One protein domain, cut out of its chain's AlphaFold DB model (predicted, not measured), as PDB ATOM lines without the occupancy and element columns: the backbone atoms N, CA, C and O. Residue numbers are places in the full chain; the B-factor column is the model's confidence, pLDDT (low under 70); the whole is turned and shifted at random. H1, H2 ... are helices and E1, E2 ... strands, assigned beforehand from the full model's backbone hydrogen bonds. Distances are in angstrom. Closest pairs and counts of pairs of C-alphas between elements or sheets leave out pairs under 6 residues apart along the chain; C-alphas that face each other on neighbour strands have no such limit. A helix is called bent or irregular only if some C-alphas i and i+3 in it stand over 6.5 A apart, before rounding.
ATOM      1  N   VAL A  32     -14.142 -48.787  30.011       93.62
ATOM      2  CA  VAL A  32     -13.633 -48.659  28.640       93.62
ATOM      3  C   VAL A  32     -13.160 -50.026  28.156       93.62
ATOM      4  O   VAL A  32     -12.528 -50.761  28.916       93.62
ATOM      5  N   ASP A  33     -13.449 -50.374  26.903       95.00
ATOM      6  CA  ASP A  33     -12.859 -51.553  26.266       95.00
ATOM      7  C   ASP A  33     -11.369 -51.298  26.010       95.00
ATOM      8  O   ASP A  33     -10.990 -50.333  25.343       95.00
ATOM      9  N   PHE A  34     -10.511 -52.156  26.555       92.75
ATOM     10  CA  PHE A  34      -9.068 -52.072  26.385       92.75
ATOM     11  C   PHE A  34      -8.552 -53.313  25.660       92.75
ATOM     12  O   PHE A  34      -8.793 -54.445  26.091       92.75
ATOM     13  N   THR A  35      -7.825 -53.096  24.564       90.06
ATOM     14  CA  THR A  35      -7.289 -54.159  23.709       90.06
ATOM     15  C   THR A  35      -5.784 -54.001  23.534       90.06
ATOM     16  O   THR A  35      -5.306 -52.946  23.131       90.06
ATOM     17  N   ALA A  36      -5.057 -55.075  23.817       90.44
ATOM     18  CA  ALA A  36      -3.619 -55.224  23.663       90.44
ATOM     19  C   ALA A  36      -3.294 -56.681  23.279       90.44
ATOM     20  O   ALA A  36      -4.187 -57.536  23.275       90.44
ATOM     21  N   GLN A  37      -2.036 -56.982  22.936       78.31
ATOM     22  CA  GLN A  37      -1.629 -58.350  22.595       78.31
ATOM     23  C   GLN A  37      -1.979 -59.288  23.763       78.31
ATOM     24  O   GLN A  37      -1.521 -59.077  24.883       78.31
ATOM     25  N   GLU A  38      -2.844 -60.275  23.507       83.81
ATOM     26  CA  GLU A  38      -3.314 -61.261  24.501       83.81
ATOM     27  C   GLU A  38      -4.073 -60.670  25.710       83.81
ATOM     28  O   GLU A  38      -4.212 -61.307  26.761       83.81
ATOM     29  N   PHE A  39      -4.608 -59.452  25.582       89.81
ATOM     30  CA  PHE A  39      -5.397 -58.814  26.633       89.81
ATOM     31  C   PHE A  39      -6.567 -58.024  26.046       89.81
ATOM     32  O   PHE A  39      -6.387 -56.960  25.457       89.81
ATOM     33  N   HIS A  40      -7.783 -58.536  26.240       94.12
ATOM     34  CA  HIS A  40      -9.020 -57.901  25.794       94.12
ATOM     35  C   HIS A  40     -10.036 -57.894  26.942       94.12
ATOM     36  O   HIS A  40     -10.681 -58.907  27.217       94.12
ATOM     37  N   HIS A  41     -10.157 -56.761  27.635       95.50
ATOM     38  CA  HIS A  41     -11.012 -56.625  28.815       95.50
ATOM     39  C   HIS A  41     -11.691 -55.256  28.872       95.50
ATOM     40  O   HIS A  41     -11.124 -54.250  28.453       95.50
ATOM     41  N   GLN A  42     -12.873 -55.217  29.487       96.50
ATOM     42  CA  GLN A  42     -13.464 -53.980  29.979       96.50
ATOM     43  C   GLN A  42     -12.764 -53.563  31.267       96.50
ATOM     44  O   GLN A  42     -12.735 -54.318  32.241       96.50
ATOM     45  N   VAL A  43     -12.172 -52.370  31.262       96.38
ATOM     46  CA  VAL A  43     -11.356 -51.869  32.368       96.38
ATOM     47  C   VAL A  43     -11.870 -50.522  32.849       96.38
ATOM     48  O   VAL A  43     -12.285 -49.673  32.061       96.38
ATOM     49  N   TYR A  44     -11.821 -50.297  34.158       97.19
ATOM     50  CA  TYR A  44     -11.994 -48.960  34.713       97.19
ATOM     51  C   TYR A  44     -10.652 -48.235  34.737       97.19
ATOM     52  O   TYR A  44      -9.693 -48.735  35.323       97.19
ATOM     53  N   THR A  45     -10.577 -47.033  34.166       94.12
ATOM     54  CA  THR A  45      -9.325 -46.262  34.164       94.12
ATOM     55  C   THR A  45      -9.244 -45.320  35.370       94.12
ATOM     56  O   THR A  45     -10.083 -44.424  35.504       94.12
ATOM     57  N   PRO A  46      -8.259 -45.492  36.267       94.25
ATOM     58  CA  PRO A  46      -8.035 -44.586  37.393       94.25
ATOM     59  C   PRO A  46      -7.498 -43.216  36.983       94.25
ATOM     60  O   PRO A  46      -6.710 -43.075  36.049       94.25
ATOM     61  N   ILE A  47      -7.887 -42.197  37.748       92.75
ATOM     62  CA  ILE A  47      -7.273 -40.867  37.669       92.75
ATOM     63  C   ILE A  47      -5.854 -40.877  38.253       92.75
ATOM     64  O   ILE A  47      -5.539 -41.672  39.140       92.75
ATOM     65  N   ALA A  48      -4.996 -39.969  37.784       92.00
ATOM     66  CA  ALA A  48      -3.666 -39.765  38.357       92.00
ATOM     67  C   ALA A  48      -3.746 -39.252  39.810       92.00
ATOM     68  O   ALA A  48      -4.695 -38.555  40.180       92.00
ATOM     69  N   SER A  49      -2.748 -39.588  40.633       92.31
ATOM     70  CA  SER A  49      -2.693 -39.137  42.026       92.31
ATOM     71  C   SER A  49      -2.536 -37.617  42.109       92.31
ATOM     72  O   SER A  49      -1.660 -37.030  41.485       92.31
ATOM     73  N   LEU A  50      -3.348 -36.972  42.947       91.81
ATOM     74  CA  LEU A  50      -3.198 -35.549  43.273       91.81
ATOM     75  C   LEU A  50      -2.200 -35.302  44.411       91.81
ATOM     76  O   LEU A  50      -1.935 -34.157  44.763       91.81
ATOM     77  N   LEU A  51      -1.669 -36.370  45.008       91.62
ATOM     78  CA  LEU A  51      -0.644 -36.324  46.043       91.62
ATOM     79  C   LEU A  51       0.700 -36.794  45.457       91.62
ATOM     80  O   LEU A  51       0.703 -37.736  44.656       91.62
ATOM     81  N   PRO A  52       1.835 -36.174  45.827       92.25
ATOM     82  CA  PRO A  52       3.154 -36.654  45.456       92.25
ATOM     83  C   PRO A  52       3.460 -37.968  46.179       92.25
ATOM     84  O   PRO A  52       2.737 -38.398  47.079       92.25
ATOM     85  N   SER A  53       4.565 -38.606  45.803       92.38
ATOM     86  CA  SER A  53       5.072 -39.725  46.588       92.38
ATOM     87  C   SER A  53       5.571 -39.242  47.962       92.38
ATOM     88  O   SER A  53       6.399 -38.323  48.023       92.38
ATOM     89  N   PRO A  54       5.187 -39.902  49.076       89.19
ATOM     90  CA  PRO A  54       5.751 -39.613  50.397       89.19
ATOM     91  C   PRO A  54       7.241 -39.988  50.516       89.19
ATOM     92  O   PRO A  54       7.919 -39.556  51.454       89.19
ATOM     93  N   PHE A  55       7.790 -40.757  49.569       88.06
ATOM     94  CA  PHE A  55       9.203 -41.160  49.527       88.06
ATOM     95  C   PHE A  55      10.016 -40.411  48.456       88.06
ATOM     96  O   PHE A  55      11.187 -40.730  48.244       88.06
ATOM     97  N   GLY A  56       9.432 -39.385  47.823       86.88
ATOM     98  CA  GLY A  56      10.088 -38.507  46.849       86.88
ATOM     99  C   GLY A  56      11.205 -37.624  47.430       86.88
ATOM    100  O   GLY A  56      11.278 -37.408  48.641       86.88
ATOM    101  N   ILE A  57      12.059 -37.054  46.561       81.25
ATOM    102  CA  ILE A  57      13.223 -36.210  46.950       81.25
ATOM    103  C   ILE A  57      12.835 -34.980  47.787       81.25
ATOM    104  O   ILE A  57      13.638 -34.513  48.589       81.25
ATOM    105  N   ARG A  58      11.621 -34.438  47.621       73.75
ATOM    106  CA  ARG A  58      11.084 -33.358  48.476       73.75
ATOM    107  C   ARG A  58       9.581 -33.576  48.662       73.75
ATOM    108  O   ARG A  58       8.825 -33.191  47.774       73.75
ATOM    109  N   PRO A  59       9.153 -34.247  49.737       68.00
ATOM    110  CA  PRO A  59       7.752 -34.618  49.974       68.00
ATOM    111  C   PRO A  59       6.931 -33.502  50.646       68.00
ATOM    112  O   PRO A  59       5.842 -33.796  51.128       68.00
ATOM    113  N   GLU A  60       7.521 -32.318  50.865       76.50
ATOM    114  CA  GLU A  60       7.025 -31.350  51.848       76.50
ATOM    115  C   GLU A  60       5.554 -31.030  51.580       76.50
ATOM    116  O   GLU A  60       5.181 -30.619  50.482       76.50
ATOM    117  N   LEU A  61       4.717 -31.300  52.584       77.31
ATOM    118  CA  LEU A  61       3.303 -30.974  52.547       77.31
ATOM    119  C   LEU A  61       3.180 -29.480  52.824       77.31
ATOM    120  O   LEU A  61       3.353 -29.043  53.961       77.31
ATOM    121  N   ASP A  62       2.903 -28.697  51.790       84.31
ATOM    122  CA  ASP A  62       2.435 -27.332  51.993       84.31
ATOM    123  C   ASP A  62       0.977 -27.321  52.505       84.31
ATOM    124  O   ASP A  62       0.281 -28.344  52.558       84.31
ATOM    125  N   GLY A  63       0.499 -26.142  52.910       85.50
ATOM    126  CA  GLY A  63      -0.846 -25.987  53.467       85.50
ATOM    127  C   GLY A  63      -1.983 -26.326  52.493       85.50
ATOM    128  O   GLY A  63      -3.094 -26.618  52.938       85.50
ATOM    129  N   ASP A  64      -1.740 -26.322  51.181       84.94
ATOM    130  CA  ASP A  64      -2.735 -26.713  50.180       84.94
ATOM    131  C   ASP A  64      -2.745 -28.230  49.969       84.94
ATOM    132  O   ASP A  64      -3.818 -28.837  49.859       84.94
ATOM    133  N   MET A  65      -1.584 -28.875  50.053       84.75
ATOM    134  CA  MET A  65      -1.450 -30.329  50.053       84.75
ATOM    135  C   MET A  65      -2.124 -30.973  51.267       84.75
ATOM    136  O   MET A  65      -2.780 -32.007  51.120       84.75
ATOM    137  N   GLU A  66      -2.080 -30.346  52.447       86.81
ATOM    138  CA  GLU A  66      -2.858 -30.812  53.604       86.81
ATOM    139  C   GLU A  66      -4.373 -30.775  53.349       86.81
ATOM    140  O   GLU A  66      -5.101 -31.688  53.755       86.81
ATOM    141  N   LYS A  67      -4.874 -29.749  52.647       87.38
ATOM    142  CA  LYS A  67      -6.295 -29.669  52.271       87.38
ATOM    143  C   LYS A  67      -6.669 -30.762  51.272       87.38
ATOM    144  O   LYS A  67      -7.779 -31.284  51.359       87.38
ATOM    145  N   ILE A  68      -5.777 -31.108  50.338       87.38
ATOM    146  CA  ILE A  68      -5.975 -32.225  49.399       87.38
ATOM    147  C   ILE A  68      -5.974 -33.555  50.157       87.38
ATOM    148  O   ILE A  68      -6.877 -34.363  49.951       87.38
ATOM    149  N   LEU A  69      -5.038 -33.760  51.088       87.44
ATOM    150  CA  LEU A  69      -4.935 -34.986  51.880       87.44
ATOM    151  C   LEU A  69      -6.206 -35.251  52.706       87.44
ATOM    152  O   LEU A  69      -6.695 -36.376  52.722       87.44
ATOM    153  N   ARG A  70      -6.827 -34.213  53.290       85.38
ATOM    154  CA  ARG A  70      -8.112 -34.327  54.019       85.38
ATOM    155  C   ARG A  70      -9.299 -34.768  53.146       85.38
ATOM    156  O   ARG A  70     -10.361 -35.113  53.677       85.38
ATOM    157  N   LYS A  71      -9.164 -34.721  51.815       81.62
ATOM    158  CA  LYS A  71     -10.184 -35.222  50.878       81.62
ATOM    159  C   LYS A  71     -10.097 -36.740  50.671       81.62
ATOM    160  O   LYS A  71     -11.080 -37.316  50.207       81.62
ATOM    161  N   PHE A  72      -8.980 -37.370  51.041       84.00
ATOM    162  CA  PHE A  72      -8.841 -38.826  51.131       84.00
ATOM    163  C   PHE A  72      -9.424 -39.353  52.455       84.00
ATOM    164  O   PHE A  72      -9.840 -38.575  53.322       84.00
ATOM    165  N   GLY A  73      -9.518 -40.678  52.609       80.19
ATOM    166  CA  GLY A  73      -9.954 -41.289  53.862       80.19
ATOM    167  C   GLY A  73      -8.996 -41.001  55.033       80.19
ATOM    168  O   GLY A  73      -7.811 -40.728  54.824       80.19
ATOM    169  N   PRO A  74      -9.476 -41.090  56.292       81.88
ATOM    170  CA  PRO A  74      -8.652 -40.851  57.486       81.88
ATOM    171  C   PRO A  74      -7.453 -41.809  57.594       81.88
ATOM    172  O   PRO A  74      -6.429 -41.461  58.185       81.88
ATOM    173  N   VAL A  75      -7.562 -42.997  56.989       79.25
ATOM    174  CA  VAL A  75      -6.480 -43.985  56.900       79.25
ATOM    175  C   VAL A  75      -5.333 -43.454  56.039       79.25
ATOM    176  O   VAL A  75      -4.194 -43.462  56.495       79.25
ATOM    177  N   VAL A  76      -5.614 -42.919  54.843       84.62
ATOM    178  CA  VAL A  76      -4.583 -42.317  53.975       84.62
ATOM    179  C   VAL A  76      -3.936 -41.131  54.659       84.62
ATOM    180  O   VAL A  76      -2.716 -41.037  54.653       84.62
ATOM    181  N   GLU A  77      -4.722 -40.247  55.273       86.25
ATOM    182  CA  GLU A  77      -4.174 -39.074  55.957       86.25
ATOM    183  C   GLU A  77      -3.170 -39.475  57.047       86.25
ATOM    184  O   GLU A  77      -2.059 -38.943  57.098       86.25
ATOM    185  N   THR A  78      -3.532 -40.449  57.884       83.19
ATOM    186  CA  THR A  78      -2.674 -40.934  58.973       83.19
ATOM    187  C   THR A  78      -1.433 -41.646  58.433       83.19
ATOM    188  O   THR A  78      -0.311 -41.324  58.829       83.19
ATOM    189  N   THR A  79      -1.618 -42.564  57.481       79.69
ATOM    190  CA  THR A  79      -0.548 -43.344  56.845       79.69
ATOM    191  C   THR A  79       0.444 -42.455  56.094       79.69
ATOM    192  O   THR A  79       1.654 -42.643  56.208       79.69
ATOM    193  N   TYR A  80      -0.049 -41.455  55.363       85.19
ATOM    194  CA  TYR A  80       0.774 -40.516  54.604       85.19
ATOM    195  C   TYR A  80       1.592 -39.606  55.529       85.19
ATOM    196  O   TYR A  80       2.788 -39.410  55.312       85.19
ATOM    197  N   LYS A  81       0.984 -39.079  56.601       83.19
ATOM    198  CA  LYS A  81       1.718 -38.281  57.597       83.19
ATOM    199  C   LYS A  81       2.801 -39.116  58.282       83.19
ATOM    200  O   LYS A  81       3.947 -38.673  58.345       83.19
ATOM    201  N   ALA A  82       2.479 -40.339  58.705       79.44
ATOM    202  CA  ALA A  82       3.438 -41.248  59.331       79.44
ATOM    203  C   ALA A  82       4.618 -41.590  58.401       79.44
ATOM    204  O   ALA A  82       5.772 -41.519  58.824       79.44
ATOM    205  N   SER A  83       4.356 -41.896  57.125       76.00
ATOM    206  CA  SER A  83       5.412 -42.218  56.157       76.00
ATOM    207  C   SER A  83       6.294 -41.010  55.823       76.00
ATOM    208  O   SER A  83       7.513 -41.154  55.704       76.00
ATOM    209  N   SER A  84       5.714 -39.809  55.747       74.75
ATOM    210  CA  SER A  84       6.459 -38.564  55.517       74.75
ATOM    211  C   SER A  84       7.377 -38.173  56.690       74.75
ATOM    212  O   SER A  84       8.431 -37.570  56.467       74.75
ATOM    213  N   ALA A  85       7.024 -38.574  57.917       74.62
ATOM    214  CA  ALA A  85       7.754 -38.265  59.149       74.62
ATOM    215  C   ALA A  85       8.838 -39.297  59.529       74.62
ATOM    216  O   ALA A  85       9.590 -39.074  60.477       74.62
ATOM    217  N   ALA A  86       8.942 -40.428  58.823       75.88
ATOM    218  CA  ALA A  86       9.892 -41.485  59.174       75.88
ATOM    219  C   ALA A  86      11.368 -41.029  59.047       75.88
ATOM    220  O   ALA A  86      11.778 -40.452  58.042       75.88
ATOM    221  N   GLY A  87      12.205 -41.331  60.046       72.25
ATOM    222  CA  GLY A  87      13.622 -40.925  60.059       72.25
ATOM    223  C   GLY A  87      14.514 -41.665  59.049       72.25
ATOM    224  O   GLY A  87      15.539 -41.138  58.632       72.25
ATOM    225  N   ASN A  88      14.111 -42.862  58.602       77.00
ATOM    226  CA  ASN A  88      14.898 -43.706  57.690       77.00
ATOM    227  C   ASN A  88      14.423 -43.651  56.222       77.00
ATOM    228  O   ASN A  88      14.529 -44.621  55.468       77.00
ATOM    229  N   ARG A  89      13.849 -42.517  55.806       78.19
ATOM    230  CA  ARG A  89      13.228 -42.369  54.479       78.19
ATOM    231  C   ARG A  89      14.203 -42.529  53.329       78.19
ATOM    232  O   ARG A  89      13.809 -43.060  52.300       78.19
ATOM    233  N   LEU A  90      15.459 -42.118  53.499       78.81
ATOM    234  CA  LEU A  90      16.478 -42.283  52.464       78.81
ATOM    235  C   LEU A  90      16.740 -43.764  52.170       78.81
ATOM    236  O   LEU A  90      16.765 -44.148  51.005       78.81
ATOM    237  N   THR A  91      16.874 -44.590  53.209       78.81
ATOM    238  CA  THR A  91      17.099 -46.032  53.045       78.81
ATOM    239  C   THR A  91      15.877 -46.702  52.443       78.81
ATOM    240  O   THR A  91      16.012 -47.414  51.459       78.81
ATOM    241  N   LEU A  92      14.671 -46.415  52.952       77.06
ATOM    242  CA  LEU A  92      13.446 -46.997  52.398       77.06
ATOM    243  C   LEU A  92      13.231 -46.576  50.939       77.06
ATOM    244  O   LEU A  92      12.873 -47.395  50.104       77.06
ATOM    245  N   ARG A  93      13.521 -45.318  50.605       85.44
ATOM    246  CA  ARG A  93      13.524 -44.832  49.226       85.44
ATOM    247  C   ARG A  93      14.528 -45.593  48.366       85.44
ATOM    248  O   ARG A  93      14.174 -45.988  47.265       85.44
ATOM    249  N   GLN A  94      15.759 -45.795  48.836       81.38
ATOM    250  CA  GLN A  94      16.764 -46.575  48.110       81.38
ATOM    251  C   GLN A  94      16.312 -48.023  47.912       81.38
ATOM    252  O   GLN A  94      16.522 -48.566  46.833       81.38
ATOM    253  N   THR A  95      15.640 -48.617  48.902       77.94
ATOM    254  CA  THR A  95      15.023 -49.942  48.791       77.94
ATOM    255  C   THR A  95      13.930 -49.952  47.725       77.94
ATOM    256  O   THR A  95      14.037 -50.731  46.789       77.94
ATOM    257  N   ILE A  96      12.948 -49.041  47.788       78.69
ATOM    258  CA  ILE A  96      11.865 -48.947  46.791       78.69
ATOM    259  C   ILE A  96      12.448 -48.713  45.395       78.69
ATOM    260  O   ILE A  96      12.055 -49.373  44.445       78.69
ATOM    261  N   GLN A  97      13.425 -47.813  45.257       79.62
ATOM    262  CA  GLN A  97      14.092 -47.569  43.980       79.62
ATOM    263  C   GLN A  97      14.859 -48.789  43.486       79.62
ATOM    264  O   GLN A  97      14.898 -49.002  42.281       79.62
ATOM    265  N   GLY A  98      15.491 -49.549  44.381       70.06
ATOM    266  CA  GLY A  98      16.161 -50.806  44.067       70.06
ATOM    267  C   GLY A  98      15.179 -51.831  43.519       70.06
ATOM    268  O   GLY A  98      15.419 -52.377  42.451       70.06
ATOM    269  N   THR A  99      14.051 -52.008  44.201       71.81
ATOM    270  CA  THR A  99      13.006 -52.960  43.830       71.81
ATOM    271  C   THR A  99      12.247 -52.549  42.570       71.81
ATOM    272  O   THR A  99      12.062 -53.359  41.683       71.81
ATOM    273  N   CYS A 100      11.889 -51.278  42.377       71.00
ATOM    274  CA  CYS A 100      11.286 -50.851  41.110       71.00
ATOM    275  C   CYS A 100      12.238 -51.014  39.902       71.00
ATOM    276  O   CYS A 100      11.786 -50.893  38.766       71.00
ATOM    277  N   ASN A 101      13.547 -51.256  40.108       62.34
ATOM    278  CA  ASN A 101      14.478 -51.566  39.013       62.34
ATOM    279  C   ASN A 101      14.411 -53.032  38.551       62.34
ATOM    280  O   ASN A 101      14.948 -53.305  37.483       62.34
ATOM    281  N   SER A 102      13.795 -53.952  39.308       60.38
ATOM    282  CA  SER A 102      13.481 -55.311  38.825       60.38
ATOM    283  C   SER A 102      12.186 -55.359  38.006       60.38
ATOM    284  O   SER A 102      11.794 -56.419  37.542       60.38
ATOM    285  N   GLU A 103      11.565 -54.196  37.766       62.03
ATOM    286  CA  GLU A 103      10.297 -54.038  37.039       62.03
ATOM    287  C   GLU A 103       9.072 -54.648  37.720       62.03
ATOM    288  O   GLU A 103       8.032 -54.857  37.084       62.03
ATOM    289  N   ASP A 104       9.189 -54.864  39.023       72.19
ATOM    290  CA  ASP A 104       8.097 -55.289  39.876       72.19
ATOM    291  C   ASP A 104       7.276 -54.098  40.351       72.19
ATOM    292  O   ASP A 104       7.758 -52.965  40.490       72.19
ATOM    293  N   VAL A 105       6.014 -54.373  40.671       71.19
ATOM    294  CA  VAL A 105       5.180 -53.393  41.353       71.19
ATOM    295  C   VAL A 105       5.507 -53.433  42.837       71.19
ATOM    296  O   VAL A 105       5.381 -54.468  43.494       71.19
ATOM    297  N   VAL A 106       5.871 -52.281  43.396       76.19
ATOM    298  CA  VAL A 106       6.179 -52.173  44.824       76.19
ATOM    299  C   VAL A 106       4.959 -51.681  45.581       76.19
ATOM    300  O   VAL A 106       4.444 -50.587  45.334       76.19
ATOM    301  N   TRP A 107       4.529 -52.497  46.540       76.50
ATOM    302  CA  TRP A 107       3.452 -52.200  47.473       76.50
ATOM    303  C   TRP A 107       4.060 -51.831  48.816       76.50
ATOM    304  O   TRP A 107       4.600 -52.671  49.533       76.50
ATOM    305  N   VAL A 108       3.959 -50.560  49.189       72.06
ATOM    306  CA  VAL A 108       4.393 -50.113  50.514       72.06
ATOM    307  C   VAL A 108       3.171 -49.956  51.407       72.06
ATOM    308  O   VAL A 108       2.572 -48.880  51.474       72.06
ATOM    309  N   ASP A 109       2.796 -51.045  52.084       71.75
ATOM    310  CA  ASP A 109       2.012 -50.968  53.318       71.75
ATOM    311  C   ASP A 109       2.999 -50.569  54.434       71.75
ATOM    312  O   ASP A 109       4.011 -51.254  54.613       71.75
ATOM    313  N   PRO A 110       2.769 -49.474  55.186       58.19
ATOM    314  CA  PRO A 110       3.629 -49.092  56.309       58.19
ATOM    315  C   PRO A 110       3.865 -50.211  57.330       58.19
ATOM    316  O   PRO A 110       4.832 -50.146  58.086       58.19
ATOM    317  N   LEU A 111       2.979 -51.208  57.377       49.84
ATOM    318  CA  LEU A 111       3.095 -52.364  58.255       49.84
ATOM    319  C   LEU A 111       3.813 -53.551  57.599       49.84
ATOM    320  O   LEU A 111       4.348 -54.390  58.321       49.84
ATOM    321  N   LEU A 112       3.824 -53.644  56.263       67.31
ATOM    322  CA  LEU A 112       4.456 -54.747  55.537       67.31
ATOM    323  C   LEU A 112       4.785 -54.361  54.079       67.31
ATOM    324  O   LEU A 112       3.918 -54.461  53.209       67.31
ATOM    325  N   PRO A 113       6.022 -53.940  53.771       69.00
ATOM    326  CA  PRO A 113       6.429 -53.722  52.388       69.00
ATOM    327  C   PRO A 113       6.476 -55.058  51.636       69.00
ATOM    328  O   PRO A 113       7.001 -56.046  52.150       69.00
ATOM    329  N   LEU A 114       5.933 -55.077  50.421       72.94
ATOM    330  CA  LEU A 114       5.848 -56.254  49.563       72.94
ATOM    331  C   LEU A 114       6.229 -55.895  48.124       72.94
ATOM    332  O   LEU A 114       5.995 -54.780  47.649       72.94
ATOM    333  N   VAL A 115       6.804 -56.875  47.442       75.88
ATOM    334  CA  VAL A 115       7.146 -56.841  46.018       75.88
ATOM    335  C   VAL A 115       6.245 -57.858  45.342       75.88
ATOM    336  O   VAL A 115       6.091 -58.945  45.894       75.88
ATOM    337  N   LEU A 116       5.608 -57.484  44.233       68.19
ATOM    338  CA  LEU A 116       4.740 -58.388  43.482       68.19
ATOM    339  C   LEU A 116       5.205 -58.492  42.032       68.19
ATOM    340  O   LEU A 116       5.317 -57.471  41.342       68.19
ATOM    341  N   GLU A 117       5.376 -59.726  41.572       74.38
ATOM    342  CA  GLU A 117       5.623 -60.066  40.174       74.38
ATOM    343  C   GLU A 117       4.307 -60.136  39.374       74.38
ATOM    344  O   GLU A 117       3.194 -60.195  39.912       74.38
ATOM    345  N   SER A 118       4.397 -60.111  38.041       73.44
ATOM    346  CA  SER A 118       3.205 -60.203  37.189       73.44
ATOM    347  C   SER A 118       2.501 -61.551  37.359       73.44
ATOM    348  O   SER A 118       3.091 -62.605  37.158       73.44
ATOM    349  N   GLY A 119       1.199 -61.517  37.641       70.00
ATOM    350  CA  GLY A 119       0.396 -62.709  37.914       70.00
ATOM    351  C   GLY A 119       0.341 -63.072  39.398       70.00
ATOM    352  O   GLY A 119      -0.567 -63.808  39.797       70.00
ATOM    353  N   GLU A 120       1.219 -62.500  40.228       73.31
ATOM    354  CA  GLU A 120       1.121 -62.647  41.671       73.31
ATOM    355  C   GLU A 120      -0.093 -61.897  42.230       73.31
ATOM    356  O   GLU A 120      -0.535 -60.839  41.759       73.31
ATOM    357  N   GLY A 121      -0.692 -62.520  43.243       68.62
ATOM    358  CA  GLY A 121      -1.852 -62.005  43.941       68.62
ATOM    359  C   GLY A 121      -1.482 -61.544  45.333       68.62
ATOM    360  O   GLY A 121      -0.886 -62.291  46.105       68.62
ATOM    361  N   LEU A 122      -1.931 -60.351  45.701       68.44
ATOM    362  CA  LEU A 122      -1.938 -59.944  47.092       68.44
ATOM    363  C   LEU A 122      -3.097 -60.656  47.796       68.44
ATOM    364  O   LEU A 122      -4.261 -60.317  47.579       68.44
ATOM    365  N   PHE A 123      -2.781 -61.652  48.626       67.62
ATOM    366  CA  PHE A 123      -3.766 -62.328  49.469       67.62
ATOM    367  C   PHE A 123      -4.031 -61.499  50.723       67.62
ATOM    368  O   PHE A 123      -3.182 -61.371  51.604       67.62
ATOM    369  N   LEU A 124      -5.236 -60.957  50.820       62.53
ATOM    370  CA  LEU A 124      -5.653 -60.104  51.919       62.53
ATOM    371  C   LEU A 124      -6.573 -60.886  52.847       62.53
ATOM    372  O   LEU A 124      -7.712 -61.163  52.487       62.53
ATOM    373  N   THR A 125      -6.091 -61.231  54.040       59.50
ATOM    374  CA  THR A 125      -6.919 -61.861  55.080       59.50
ATOM    375  C   THR A 125      -7.650 -60.780  55.885       59.50
ATOM    376  O   THR A 125      -7.014 -59.938  56.522       59.50
ATOM    377  N   HIS A 126      -8.981 -60.792  55.868       59.47
ATOM    378  CA  HIS A 126      -9.843 -59.906  56.649       59.47
ATOM    379  C   HIS A 126      -9.811 -60.242  58.151       59.47
ATOM    380  O   HIS A 126      -9.400 -61.328  58.559       59.47
ATOM    381  N   ARG A 127     -10.340 -59.331  58.987       62.84
ATOM    382  CA  ARG A 127     -10.563 -59.591  60.428       62.84
ATOM    383  C   ARG A 127     -11.505 -60.771  60.694       62.84
ATOM    384  O   ARG A 127     -11.403 -61.385  61.747       62.84
ATOM    385  N   ASP A 128     -12.397 -61.076  59.754       71.44
ATOM    386  CA  ASP A 128     -13.286 -62.243  59.801       71.44
ATOM    387  C   ASP A 128     -12.639 -63.530  59.243       71.44
ATOM    388  O   ASP A 128     -13.278 -64.577  59.209       71.44
ATOM    389  N   GLY A 129     -11.370 -63.467  58.819       73.88
ATOM    390  CA  GLY A 129     -10.618 -64.590  58.259       73.88
ATOM    391  C   GLY A 129     -10.816 -64.824  56.758       73.88
ATOM    392  O   GLY A 129     -10.105 -65.656  56.189       73.88
ATOM    393  N   SER A 130     -11.724 -64.106  56.087       73.12
ATOM    394  CA  SER A 130     -11.919 -64.244  54.637       73.12
ATOM    395  C   SER A 130     -10.710 -63.715  53.855       73.12
ATOM    396  O   SER A 130     -10.120 -62.700  54.218       73.12
ATOM    397  N   LYS A 131     -10.303 -64.411  52.786       68.62
ATOM    398  CA  LYS A 131      -9.204 -63.976  51.911       68.62
ATOM    399  C   LYS A 131      -9.764 -63.342  50.644       68.62
ATOM    400  O   LYS A 131     -10.480 -64.014  49.908       68.62
ATOM    401  N   LYS A 132      -9.410 -62.088  50.370       75.12
ATOM    402  CA  LYS A 132      -9.678 -61.411  49.091       75.12
ATOM    403  C   LYS A 132      -8.375 -61.220  48.335       75.12
ATOM    404  O   LYS A 132      -7.338 -61.009  48.960       75.12
ATOM    405  N   VAL A 133      -8.411 -61.314  47.009       77.38
ATOM    406  CA  VAL A 133      -7.197 -61.234  46.187       77.38
ATOM    407  C   VAL A 133      -7.284 -60.071  45.209       77.38
ATOM    408  O   VAL A 133      -8.224 -59.988  44.422       77.38
ATOM    409  N   ILE A 134      -6.273 -59.199  45.239       85.44
ATOM    410  CA  ILE A 134      -5.990 -58.259  44.150       85.44
ATOM    411  C   ILE A 134      -4.813 -58.842  43.374       85.44
ATOM    412  O   ILE A 134      -3.728 -58.988  43.937       85.44
ATOM    413  N   ARG A 135      -5.021 -59.212  42.107       85.50
ATOM    414  CA  ARG A 135      -3.940 -59.724  41.246       85.50
ATOM    415  C   ARG A 135      -3.465 -58.647  40.298       85.50
ATOM    416  O   ARG A 135      -4.278 -58.044  39.601       85.50
ATOM    417  N   MET A 136      -2.158 -58.437  40.255       89.38
ATOM    418  CA  MET A 136      -1.554 -57.483  39.336       89.38
ATOM    419  C   MET A 136      -1.127 -58.224  38.073       89.38
ATOM    420  O   MET A 136      -0.419 -59.223  38.140       89.38
ATOM    421  N   LYS A 137      -1.562 -57.746  36.910       89.19
ATOM    422  CA  LYS A 137      -1.129 -58.259  35.609       89.19
ATOM    423  C   LYS A 137      -0.439 -57.149  34.843       89.19
ATOM    424  O   LYS A 137      -1.002 -56.066  34.664       89.19
ATOM    425  N   ARG A 138       0.758 -57.445  34.360       88.75
ATOM    426  CA  ARG A 138       1.477 -56.599  33.417       88.75
ATOM    427  C   ARG A 138       1.024 -56.951  32.002       88.75
ATOM    428  O   ARG A 138       0.983 -58.119  31.631       88.75
ATOM    429  N   VAL A 139       0.649 -55.942  31.224       89.25
ATOM    430  CA  VAL A 139       0.117 -56.096  29.862       89.25
ATOM    431  C   VAL A 139       0.923 -55.221  28.917       89.25
ATOM    432  O   VAL A 139       1.158 -54.049  29.209       89.25
ATOM    433  N   ALA A 140       1.346 -55.781  27.788       82.50
ATOM    434  CA  ALA A 140       2.076 -55.054  26.757       82.50
ATOM    435  C   ALA A 140       1.100 -54.371  25.785       82.50
ATOM    436  O   ALA A 140       0.411 -55.055  25.037       82.50
ATOM    437  N   ASP A 141       1.055 -53.037  25.764       81.06
ATOM    438  CA  ASP A 141       0.221 -52.252  24.842       81.06
ATOM    439  C   ASP A 141       1.073 -51.249  24.061       81.06
ATOM    440  O   ASP A 141       1.687 -50.362  24.655       81.06
ATOM    441  N   ALA A 142       1.112 -51.388  22.733       66.50
ATOM    442  CA  ALA A 142       1.740 -50.436  21.812       66.50
ATOM    443  C   ALA A 142       3.135 -49.938  22.262       66.50
ATOM    444  O   ALA A 142       3.475 -48.766  22.090       66.50
ATOM    445  N   ASN A 143       3.953 -50.853  22.803       55.56
ATOM    446  CA  ASN A 143       5.316 -50.643  23.326       55.56
ATOM    447  C   ASN A 143       5.442 -50.065  24.748       55.56
ATOM    448  O   ASN A 143       6.551 -49.731  25.163       55.56
ATOM    449  N   VAL A 144       4.356 -49.970  25.514       73.06
ATOM    450  CA  VAL A 144       4.389 -49.590  26.932       73.06
ATOM    451  C   VAL A 144       3.742 -50.693  27.762       73.06
ATOM    452  O   VAL A 144       2.660 -51.182  27.440       73.06
ATOM    453  N   PHE A 145       4.396 -51.084  28.855       79.44
ATOM    454  CA  PHE A 145       3.765 -51.969  29.823       79.44
ATOM    455  C   PHE A 145       2.794 -51.185  30.686       79.44
ATOM    456  O   PHE A 145       3.128 -50.161  31.281       79.44
ATOM    457  N   LYS A 146       1.575 -51.696  30.753       89.38
ATOM    458  CA  LYS A 146       0.500 -51.162  31.567       89.38
ATOM    459  C   LYS A 146       0.142 -52.198  32.616       89.38
ATOM    460  O   LYS A 146       0.030 -53.385  32.316       89.38
ATOM    461  N   TRP A 147      -0.018 -51.746  33.850       91.94
ATOM    462  CA  TRP A 147      -0.434 -52.612  34.941       91.94
ATOM    463  C   TRP A 147      -1.938 -52.552  35.113       91.94
ATOM    464  O   TRP A 147      -2.536 -51.476  35.056       91.94
ATOM    465  N   PHE A 148      -2.528 -53.718  35.327       94.44
ATOM    466  CA  PHE A 148      -3.951 -53.898  35.551       94.44
ATOM    467  C   PHE A 148      -4.153 -54.682  36.841       94.44
ATOM    468  O   PHE A 148      -3.471 -55.676  37.082       94.44
ATOM    469  N   ALA A 149      -5.090 -54.233  37.667       93.69
ATOM    470  CA  ALA A 149      -5.507 -54.930  38.871       93.69
ATOM    471  C   ALA A 149      -6.791 -55.711  38.575       93.69
ATOM    472  O   ALA A 149      -7.807 -55.110  38.222       93.69
ATOM    473  N   TYR A 150      -6.753 -57.032  38.731       93.44
ATOM    474  CA  TYR A 150      -7.938 -57.885  38.762       93.44
ATOM    475  C   TYR A 150      -8.454 -57.935  40.195       93.44
ATOM    476  O   TYR A 150      -7.736 -58.355  41.108       93.44
ATOM    477  N   VAL A 151      -9.686 -57.477  40.384       92.62
ATOM    478  CA  VAL A 151     -10.282 -57.237  41.694       92.62
ATOM    479  C   VAL A 151     -11.512 -58.117  41.846       92.62
ATOM    480  O   VAL A 151     -12.428 -58.053  41.029       92.62
ATOM    481  N   GLN A 152     -11.528 -58.930  42.900       90.62
ATOM    482  CA  GLN A 152     -12.646 -59.826  43.185       90.62
ATOM    483  C   GLN A 152     -13.876 -59.079  43.718       90.62
ATOM    484  O   GLN A 152     -13.753 -58.100  44.472       90.62
ATOM    485  N   GLN A 153     -15.055 -59.606  43.399       90.88
ATOM    486  CA  GLN A 153     -16.355 -59.190  43.904       90.88
ATOM    487  C   GLN A 153     -16.328 -59.011  45.428       90.88
ATOM    488  O   GLN A 153     -15.715 -59.771  46.180       90.88
ATOM    489  N   GLY A 154     -16.997 -57.966  45.911       87.38
ATOM    490  CA  GLY A 154     -17.057 -57.624  47.330       87.38
ATOM    491  C   GLY A 154     -15.825 -56.884  47.868       87.38
ATOM    492  O   GLY A 154     -15.811 -56.522  49.048       87.38
ATOM    493  N   THR A 155     -14.802 -56.616  47.050       87.69
ATOM    494  CA  THR A 155     -13.644 -55.792  47.443       87.69
ATOM    495  C   THR A 155     -13.983 -54.304  47.333       87.69
ATOM    496  O   THR A 155     -14.310 -53.807  46.255       87.69
ATOM    497  N   LYS A 156     -13.912 -53.558  48.445       90.06
ATOM    498  CA  LYS A 156     -14.129 -52.102  48.439       90.06
ATOM    499  C   LYS A 156     -12.835 -51.397  48.050       90.06
ATOM    500  O   LYS A 156     -12.010 -51.128  48.915       90.06
ATOM    501  N   LEU A 157     -12.687 -51.075  46.767       91.81
ATOM    502  CA  LEU A 157     -11.482 -50.447  46.228       91.81
ATOM    503  C   LEU A 157     -11.676 -48.951  45.944       91.81
ATOM    504  O   LEU A 157     -12.653 -48.537  45.313       91.81
ATOM    505  N   THR A 158     -10.712 -48.140  46.373       92.38
ATOM    506  CA  THR A 158     -10.557 -46.738  45.973       92.38
ATOM    507  C   THR A 158      -9.117 -46.524  45.511       92.38
ATOM    508  O   THR A 158      -8.186 -46.868  46.229       92.38
ATOM    509  N   ILE A 159      -8.914 -45.953  44.324       93.56
ATOM    510  CA  ILE A 159      -7.582 -45.607  43.804       93.56
ATOM    511  C   ILE A 159      -7.542 -44.103  43.585       93.56
ATOM    512  O   ILE A 159      -8.417 -43.549  42.922       93.56
ATOM    513  N   ASN A 160      -6.553 -43.426  44.168       93.25
ATOM    514  CA  ASN A 160      -6.367 -41.975  44.046       93.25
ATOM    515  C   ASN A 160      -7.633 -41.166  44.411       93.25
ATOM    516  O   ASN A 160      -7.916 -40.123  43.826       93.25
ATOM    517  N   GLY A 161      -8.417 -41.658  45.379       90.25
ATOM    518  CA  GLY A 161      -9.671 -41.041  45.835       90.25
ATOM    519  C   GLY A 161     -10.901 -41.340  44.961       90.25
ATOM    520  O   GLY A 161     -12.008 -40.919  45.308       90.25
ATOM    521  N   GLN A 162     -10.743 -42.081  43.859       92.06
ATOM    522  CA  GLN A 162     -11.828 -42.555  43.001       92.06
ATOM    523  C   GLN A 162     -12.301 -43.944  43.447       92.06
ATOM    524  O   GLN A 162     -11.498 -44.866  43.564       92.06
ATOM    525  N   ARG A 163     -13.604 -44.100  43.713       92.44
ATOM    526  CA  ARG A 163     -14.195 -45.346  44.232       92.44
ATOM    527  C   ARG A 163     -14.727 -46.218  43.101       92.44
ATOM    528  O   ARG A 163     -15.485 -45.714  42.279       92.44
ATOM    529  N   TYR A 164     -14.405 -47.507  43.123       93.38
ATOM    530  CA  TYR A 164     -14.830 -48.483  42.115       93.38
ATOM    531  C   TYR A 164     -16.022 -49.320  42.600       93.38
ATOM    532  O   TYR A 164     -16.237 -49.434  43.813       93.38
ATOM    533  N   PRO A 165     -16.833 -49.870  41.677       91.88
ATOM    534  CA  PRO A 165     -17.895 -50.802  42.039       91.88
ATOM    535  C   PRO A 165     -17.323 -52.045  42.727       91.88
ATOM    536  O   PRO A 165     -16.185 -52.419  42.494       91.88
ATOM    537  N   SER A 166     -18.123 -52.684  43.577       90.56
ATOM    538  CA  SER A 166     -17.729 -53.899  44.303       90.56
ATOM    539  C   SER A 166     -18.728 -55.044  44.130       90.56
ATOM    540  O   SER A 166     -18.717 -55.975  44.930       90.56
ATOM    541  N   HIS A 167     -19.666 -54.930  43.186       90.50
ATOM    542  CA  HIS A 167     -20.760 -55.891  43.024       90.50
ATOM    543  C   HIS A 167     -20.420 -57.052  42.092       90.50
ATOM    544  O   HIS A 167     -21.090 -58.061  42.221       90.50
ATOM    545  N   ASP A 168     -19.371 -56.952  41.271       91.69
ATOM    546  CA  ASP A 168     -18.865 -58.009  40.383       91.69
ATOM    547  C   ASP A 168     -17.329 -58.050  40.431       91.69
ATOM    548  O   ASP A 168     -16.713 -57.156  41.020       91.69
ATOM    549  N   ASP A 169     -16.718 -59.069  39.820       92.62
ATOM    550  CA  ASP A 169     -15.288 -59.065  39.494       92.62
ATOM    551  C   ASP A 169     -15.015 -58.003  38.421       92.62
ATOM    552  O   ASP A 169     -15.757 -57.878  37.445       92.62
ATOM    553  N   PHE A 170     -13.942 -57.232  38.576       95.38
ATOM    554  CA  PHE A 170     -13.620 -56.165  37.631       95.38
ATOM    555  C   PHE A 170     -12.119 -55.970  37.460       95.38
ATOM    556  O   PHE A 170     -11.303 -56.392  38.283       95.38
ATOM    557  N   VAL A 171     -11.757 -55.299  36.367       96.06
ATOM    558  CA  VAL A 171     -10.376 -54.943  36.050       96.06
ATOM    559  C   VAL A 171     -10.217 -53.430  36.141       96.06
ATOM    560  O   VAL A 171     -11.024 -52.675  35.597       96.06
ATOM    561  N   VAL A 172      -9.175 -52.970  36.830       96.56
ATOM    562  CA  VAL A 172      -8.816 -51.548  36.912       96.56
ATOM    563  C   VAL A 172      -7.461 -51.335  36.263       96.56
ATOM    564  O   VAL A 172      -6.482 -51.976  36.635       96.56
ATOM    565  N   GLY A 173      -7.395 -50.422  35.302       95.50
ATOM    566  CA  GLY A 173      -6.153 -50.012  34.672       95.50
ATOM    567  C   GLY A 173      -6.365 -49.193  33.391       95.50
ATOM    568  O   GLY A 173      -7.504 -48.950  32.986       95.50
ATOM    569  N   PRO A 174      -5.278 -48.739  32.748       95.81
ATOM    570  CA  PRO A 174      -3.898 -48.841  33.229       95.81
ATOM    571  C   PRO A 174      -3.681 -48.082  34.543       95.81
ATOM    572  O   PRO A 174      -4.157 -46.959  34.705       95.81
ATOM    573  N   ILE A 175      -2.985 -48.704  35.495       94.69
ATOM    574  CA  ILE A 175      -2.667 -48.088  36.784       94.69
ATOM    575  C   ILE A 175      -1.585 -47.001  36.589       94.69
ATOM    576  O   ILE A 175      -0.565 -47.279  35.956       94.69
ATOM    577  N   PRO A 176      -1.777 -45.769  37.105       94.81
ATOM    578  CA  PRO A 176      -0.809 -44.691  37.008       94.81
ATOM    579  C   PRO A 176       0.498 -45.064  37.693       94.81
ATOM    580  O   PRO A 176       0.495 -45.805  38.676       94.81
ATOM    581  N   ALA A 177       1.588 -44.457  37.219       88.88
ATOM    582  CA  ALA A 177       2.946 -44.705  37.697       88.88
ATOM    583  C   ALA A 177       3.045 -44.721  39.238       88.88
ATOM    584  O   ALA A 177       3.664 -45.614  39.822       88.88
ATOM    585  N   PHE A 178       2.392 -43.756  39.896       95.00
ATOM    586  CA  PHE A 178       2.178 -43.724  41.343       95.00
ATOM    587  C   PHE A 178       0.683 -43.701  41.651       95.00
ATOM    588  O   PHE A 178      -0.055 -42.873  41.105       95.00
ATOM    589  N   SER A 179       0.247 -44.584  42.548       94.62
ATOM    590  CA  SER A 179      -1.142 -44.637  42.997       94.62
ATOM    591  C   SER A 179      -1.250 -44.873  44.499       94.62
ATOM    592  O   SER A 179      -0.494 -45.642  45.085       94.62
ATOM    593  N   ILE A 180      -2.227 -44.226  45.126       93.81
ATOM    594  CA  ILE A 180      -2.643 -44.485  46.502       93.81
ATOM    595  C   ILE A 180      -3.873 -45.376  46.430       93.81
ATOM    596  O   ILE A 180      -4.918 -44.956  45.926       93.81
ATOM    597  N   ILE A 181      -3.739 -46.604  46.918       91.75
ATOM    598  CA  ILE A 181      -4.813 -47.589  46.916       91.75
ATOM    599  C   ILE A 181      -5.365 -47.691  48.333       91.75
ATOM    600  O   ILE A 181      -4.666 -48.135  49.243       91.75
ATOM    601  N   GLU A 182      -6.619 -47.285  48.514       89.56
ATOM    602  CA  GLU A 182      -7.394 -47.601  49.711       89.56
ATOM    603  C   GLU A 182      -8.230 -48.840  49.428       89.56
ATOM    604  O   GLU A 182      -9.048 -48.865  48.502       89.56
ATOM    605  N   TYR A 183      -8.048 -49.862  50.245       84.88
ATOM    606  CA  TYR A 183      -8.891 -51.042  50.214       84.88
ATOM    607  C   TYR A 183      -9.314 -51.371  51.640       84.88
ATOM    608  O   TYR A 183      -8.496 -51.392  52.561       84.88
ATOM    609  N   ASP A 184     -10.618 -51.566  51.817       75.75
ATOM    610  CA  ASP A 184     -11.256 -51.710  53.127       75.75
ATOM    611  C   ASP A 184     -10.827 -50.591  54.105       75.75
ATOM    612  O   ASP A 184     -11.253 -49.449  53.925       75.75
ATOM    613  N   ASP A 185      -9.970 -50.895  55.087       75.81
ATOM    614  CA  ASP A 185      -9.464 -49.961  56.109       75.81
ATOM    615  C   ASP A 185      -7.932 -49.769  56.049       75.81
ATOM    616  O   ASP A 185      -7.299 -49.392  57.040       75.81
ATOM    617  N   ARG A 186      -7.305 -50.067  54.904       80.75
ATOM    618  CA  ARG A 186      -5.859 -49.909  54.681       80.75
ATOM    619  C   ARG A 186      -5.572 -48.972  53.517       80.75
ATOM    620  O   ARG A 186      -6.369 -48.849  52.592       80.75
ATOM    621  N   ALA A 187      -4.410 -48.331  53.575       86.88
ATOM    622  CA  ALA A 187      -3.882 -47.497  52.506       86.88
ATOM    623  C   ALA A 187      -2.488 -47.991  52.125       86.88
ATOM    624  O   ALA A 187      -1.629 -48.130  52.999       86.88
ATOM    625  N   VAL A 188      -2.270 -48.222  50.833       88.38
ATOM    626  CA  VAL A 188      -0.981 -48.644  50.284       88.38
ATOM    627  C   VAL A 188      -0.513 -47.663  49.222       88.38
ATOM    628  O   VAL A 188      -1.299 -47.148  48.423       88.38
ATOM    629  N   PHE A 189       0.792 -47.415  49.227       91.62
ATOM    630  CA  PHE A 189       1.473 -46.687  48.170       91.62
ATOM    631  C   PHE A 189       1.968 -47.669  47.119       91.62
ATOM    632  O   PHE A 189       2.784 -48.541  47.420       91.62
ATOM    633  N   LEU A 190       1.462 -47.503  45.903       92.25
ATOM    634  CA  LEU A 190       1.807 -48.317  44.756       92.25
ATOM    635  C   LEU A 190       2.803 -47.585  43.863       92.25
ATOM    636  O   LEU A 190       2.504 -46.490  43.374       92.25
ATOM    637  N   TYR A 191       3.943 -48.221  43.610       92.50
ATOM    638  CA  TYR A 191       4.967 -47.738  42.689       92.50
ATOM    639  C   TYR A 191       5.124 -48.726  41.541       92.50
ATOM    640  O   TYR A 191       5.553 -49.859  41.745       92.50
ATOM    641  N   VAL A 192       4.738 -48.293  40.345       86.88
ATOM    642  CA  VAL A 192       4.791 -49.103  39.123       86.88
ATOM    643  C   VAL A 192       6.159 -49.029  38.436       86.88
ATOM    644  O   VAL A 192       6.541 -49.952  37.725       86.88
ATOM    645  N   ASP A 193       6.901 -47.939  38.639       84.88
ATOM    646  CA  ASP A 193       8.230 -47.747  38.067       84.88
ATOM    647  C   ASP A 193       9.116 -46.892  38.989       84.88
ATOM    648  O   ASP A 193       8.665 -46.262  39.945       84.88
ATOM    649  N   ARG A 194      10.418 -46.850  38.696       84.62
ATOM    650  CA  ARG A 194      11.390 -46.100  39.505       84.62
ATOM    651  C   ARG A 194      11.105 -44.594  39.541       84.62
ATOM    652  O   ARG A 194      11.392 -43.941  40.547       84.62
ATOM    653  N   GLN A 195      10.605 -44.025  38.444       86.94
ATOM    654  CA  GLN A 195      10.349 -42.585  38.347       86.94
ATOM    655  C   GLN A 195       9.177 -42.186  39.243       86.94
ATOM    656  O   GLN A 195       9.150 -41.075  39.773       86.94
ATOM    657  N   SER A 196       8.251 -43.109  39.493       90.50
ATOM    658  CA  SER A 196       7.089 -42.867  40.331       90.50
ATOM    659  C   SER A 196       7.401 -42.744  41.824       90.50
ATOM    660  O   SER A 196       6.627 -42.137  42.567       90.50
ATOM    661  N   VAL A 197       8.580 -43.189  42.272       89.94
ATOM    662  CA  VAL A 197       9.096 -42.880  43.622       89.94
ATOM    663  C   VAL A 197       9.317 -41.375  43.798       89.94
ATOM    664  O   VAL A 197       9.213 -40.850  44.901       89.94
ATOM    665  N   ASP A 198       9.590 -40.664  42.705       90.44
ATOM    666  CA  ASP A 198       9.693 -39.205  42.657       90.44
ATOM    667  C   ASP A 198       8.444 -38.530  42.105       90.44
ATOM    668  O   ASP A 198       8.489 -37.351  41.745       90.44
ATOM    669  N   TYR A 199       7.321 -39.254  42.061       92.88
ATOM    670  CA  TYR A 199       6.088 -38.733  41.502       92.88
ATOM    671  C   TYR A 199       5.693 -37.415  42.162       92.88
ATOM    672  O   TYR A 199       5.592 -37.303  43.391       92.88
ATOM    673  N   ARG A 200       5.412 -36.430  41.311       90.44
ATOM    674  CA  ARG A 200       4.758 -35.185  41.687       90.44
ATOM    675  C   ARG A 200       3.562 -34.969  40.776       90.44
ATOM    676  O   ARG A 200       3.717 -35.119  39.561       90.44
ATOM    677  N   PRO A 201       2.401 -34.591  41.330       89.12
ATOM    678  CA  PRO A 201       1.281 -34.184  40.507       89.12
ATOM    679  C   PRO A 201       1.731 -33.003  39.645       89.12
ATOM    680  O   PRO A 201       2.288 -32.024  40.148       89.12
ATOM    681  N   SER A 202       1.540 -33.114  38.333       75.38
ATOM    682  CA  SER A 202       1.690 -31.978  37.428       75.38
ATOM    683  C   SER A 202       0.688 -30.920  37.886       75.38
ATOM    684  O   SER A 202      -0.490 -31.239  38.044       75.38
ATOM    685  N   GLY A 203       1.155 -29.707  38.191       62.53
ATOM    686  CA  GLY A 203       0.296 -28.653  38.728       62.53
ATOM    687  C   GLY A 203      -0.955 -28.428  37.861       62.53
ATOM    688  O   GLY A 203      -0.917 -28.698  36.656       62.53
TER     689      GLY A 203
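This is residues 32 to 203 of the 712 residues of the protein "ULP_PROTEASE domain-containing protein" of Aureobasidium subglaciale (strain EXF-2481) (UniProt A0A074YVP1). Two strongly twisted sheets stand round one middle as a loose, incompletely closed barrel, with no strand pairing between E4 and E5 or between E8 and E9, while the hairpin of E1 and E2 folds back over E7 and E6. H2 and H3 cover one face of the five-stranded sheet, H4 sits on that same face, and H1 lies beyond H2, away from both sheets. The printed part has 172 residues, with four named helices and eleven named strands in the order E1, E2, H1, H2, H3, E3 to E11, H4; the class is mixed, helices and strands. One sheet runs E1, E2, E9, E7, E6, E5 and is mixed, the other E4, E3, E11, E10, E8 and is antiparallel throughout. The whole is compact and rounded, with a radius of gyration of the C-alphas of 15.6 A and spans of 42 by 40 by 29 A.

Begin at E1, residues 32 to 36, an edge strand; it forms an antiparallel hairpin with E2, residues 39 to 44, where N 34 and O 41 are 2.9 A apart. E2 is staggered: its residues 39 to 43 pair with E1, and its residues 43 to 44 with E9, residues 170 to 172, parallel, N 44 and O 171 at 2.9 A. E9 is antiparallel to E7, residues 144 to 151, with N 149 and O 172 at 2.8 A. E5, residues 121 to 125, E6, residues 131 to 141, and E7 form a meander, each strand the antiparallel neighbour of the one before; look at N 124 and O 132, 2.8 A, and N 137 and O 148, 2.8 A. This is a folded sheet, bent back on itself: E1 and E2 face E7, E6 and E5, with E9 as the hinge, and the closest C-alphas of E1 and E6, Ala 36 and Asp 141, are 5.0 A apart. H1, residues 63 to 69, is close to but not clearly touching H2, residues 74 to 85, with the C-alphas of Leu 69 and Glu 77 closest at 5.8 A. H2 and H3, residues 89 to 102, lie on the same face of the other sheet, an arrangement in two layers, helices on one face of a sheet. In that sheet E3, residues 105 to 109, forms a hairpin with E4, residues 112 to 116, N 107 and O 114 at 2.9 A. E3 is antiparallel to E11, residues 186 to 191, N 108 and O 189 at 2.9 A. E11 forms a hairpin with E10, residues 178 to 183, N 190 and O 179 at 2.8 A, and E10 pairs with E8, residues 157 to 159, N 182 and O 158 at 2.8 A. H2 runs slantwise to the strands, at 43 degrees to E11 on the local plane, at a height over the sheet of 9.9 A. H3 runs along them over E3, at a height of 9.5 A. H4, residues 194 to 198, touches H3, C-alphas of Arg 194 and Cys 100 closest at 5.0 A. Every O i to N i+4 pair is within hydrogen-bond range in H2, against 2 of 3 in H1, 9 of 10 in H3 and 0 of 1 in H4, where 2 of 2 O i to N i+3 pairs are.

Find C-alpha 32 at (-13.633, -48.659, 28.640), where E1 begins. E6, the longest strand, runs 31.0 A from C-alpha 131 at (-9.204, -63.976, 51.911); E7 spans 22.2 A, H3 20.3 A and H2 16.7 A. H4 ends at C-alpha 198, (9.693, -39.205, 42.657).

The C-alphas farthest apart, Glu 38 and Gly 63, are 45.7 A apart. The printed part has no cut, and its one long link is E2 to H1, residues 45 to 62. Mean pLDDT of the printed part is 82.9; 20 residues are under 70, among them residues 110 to 113 and 121 to 127.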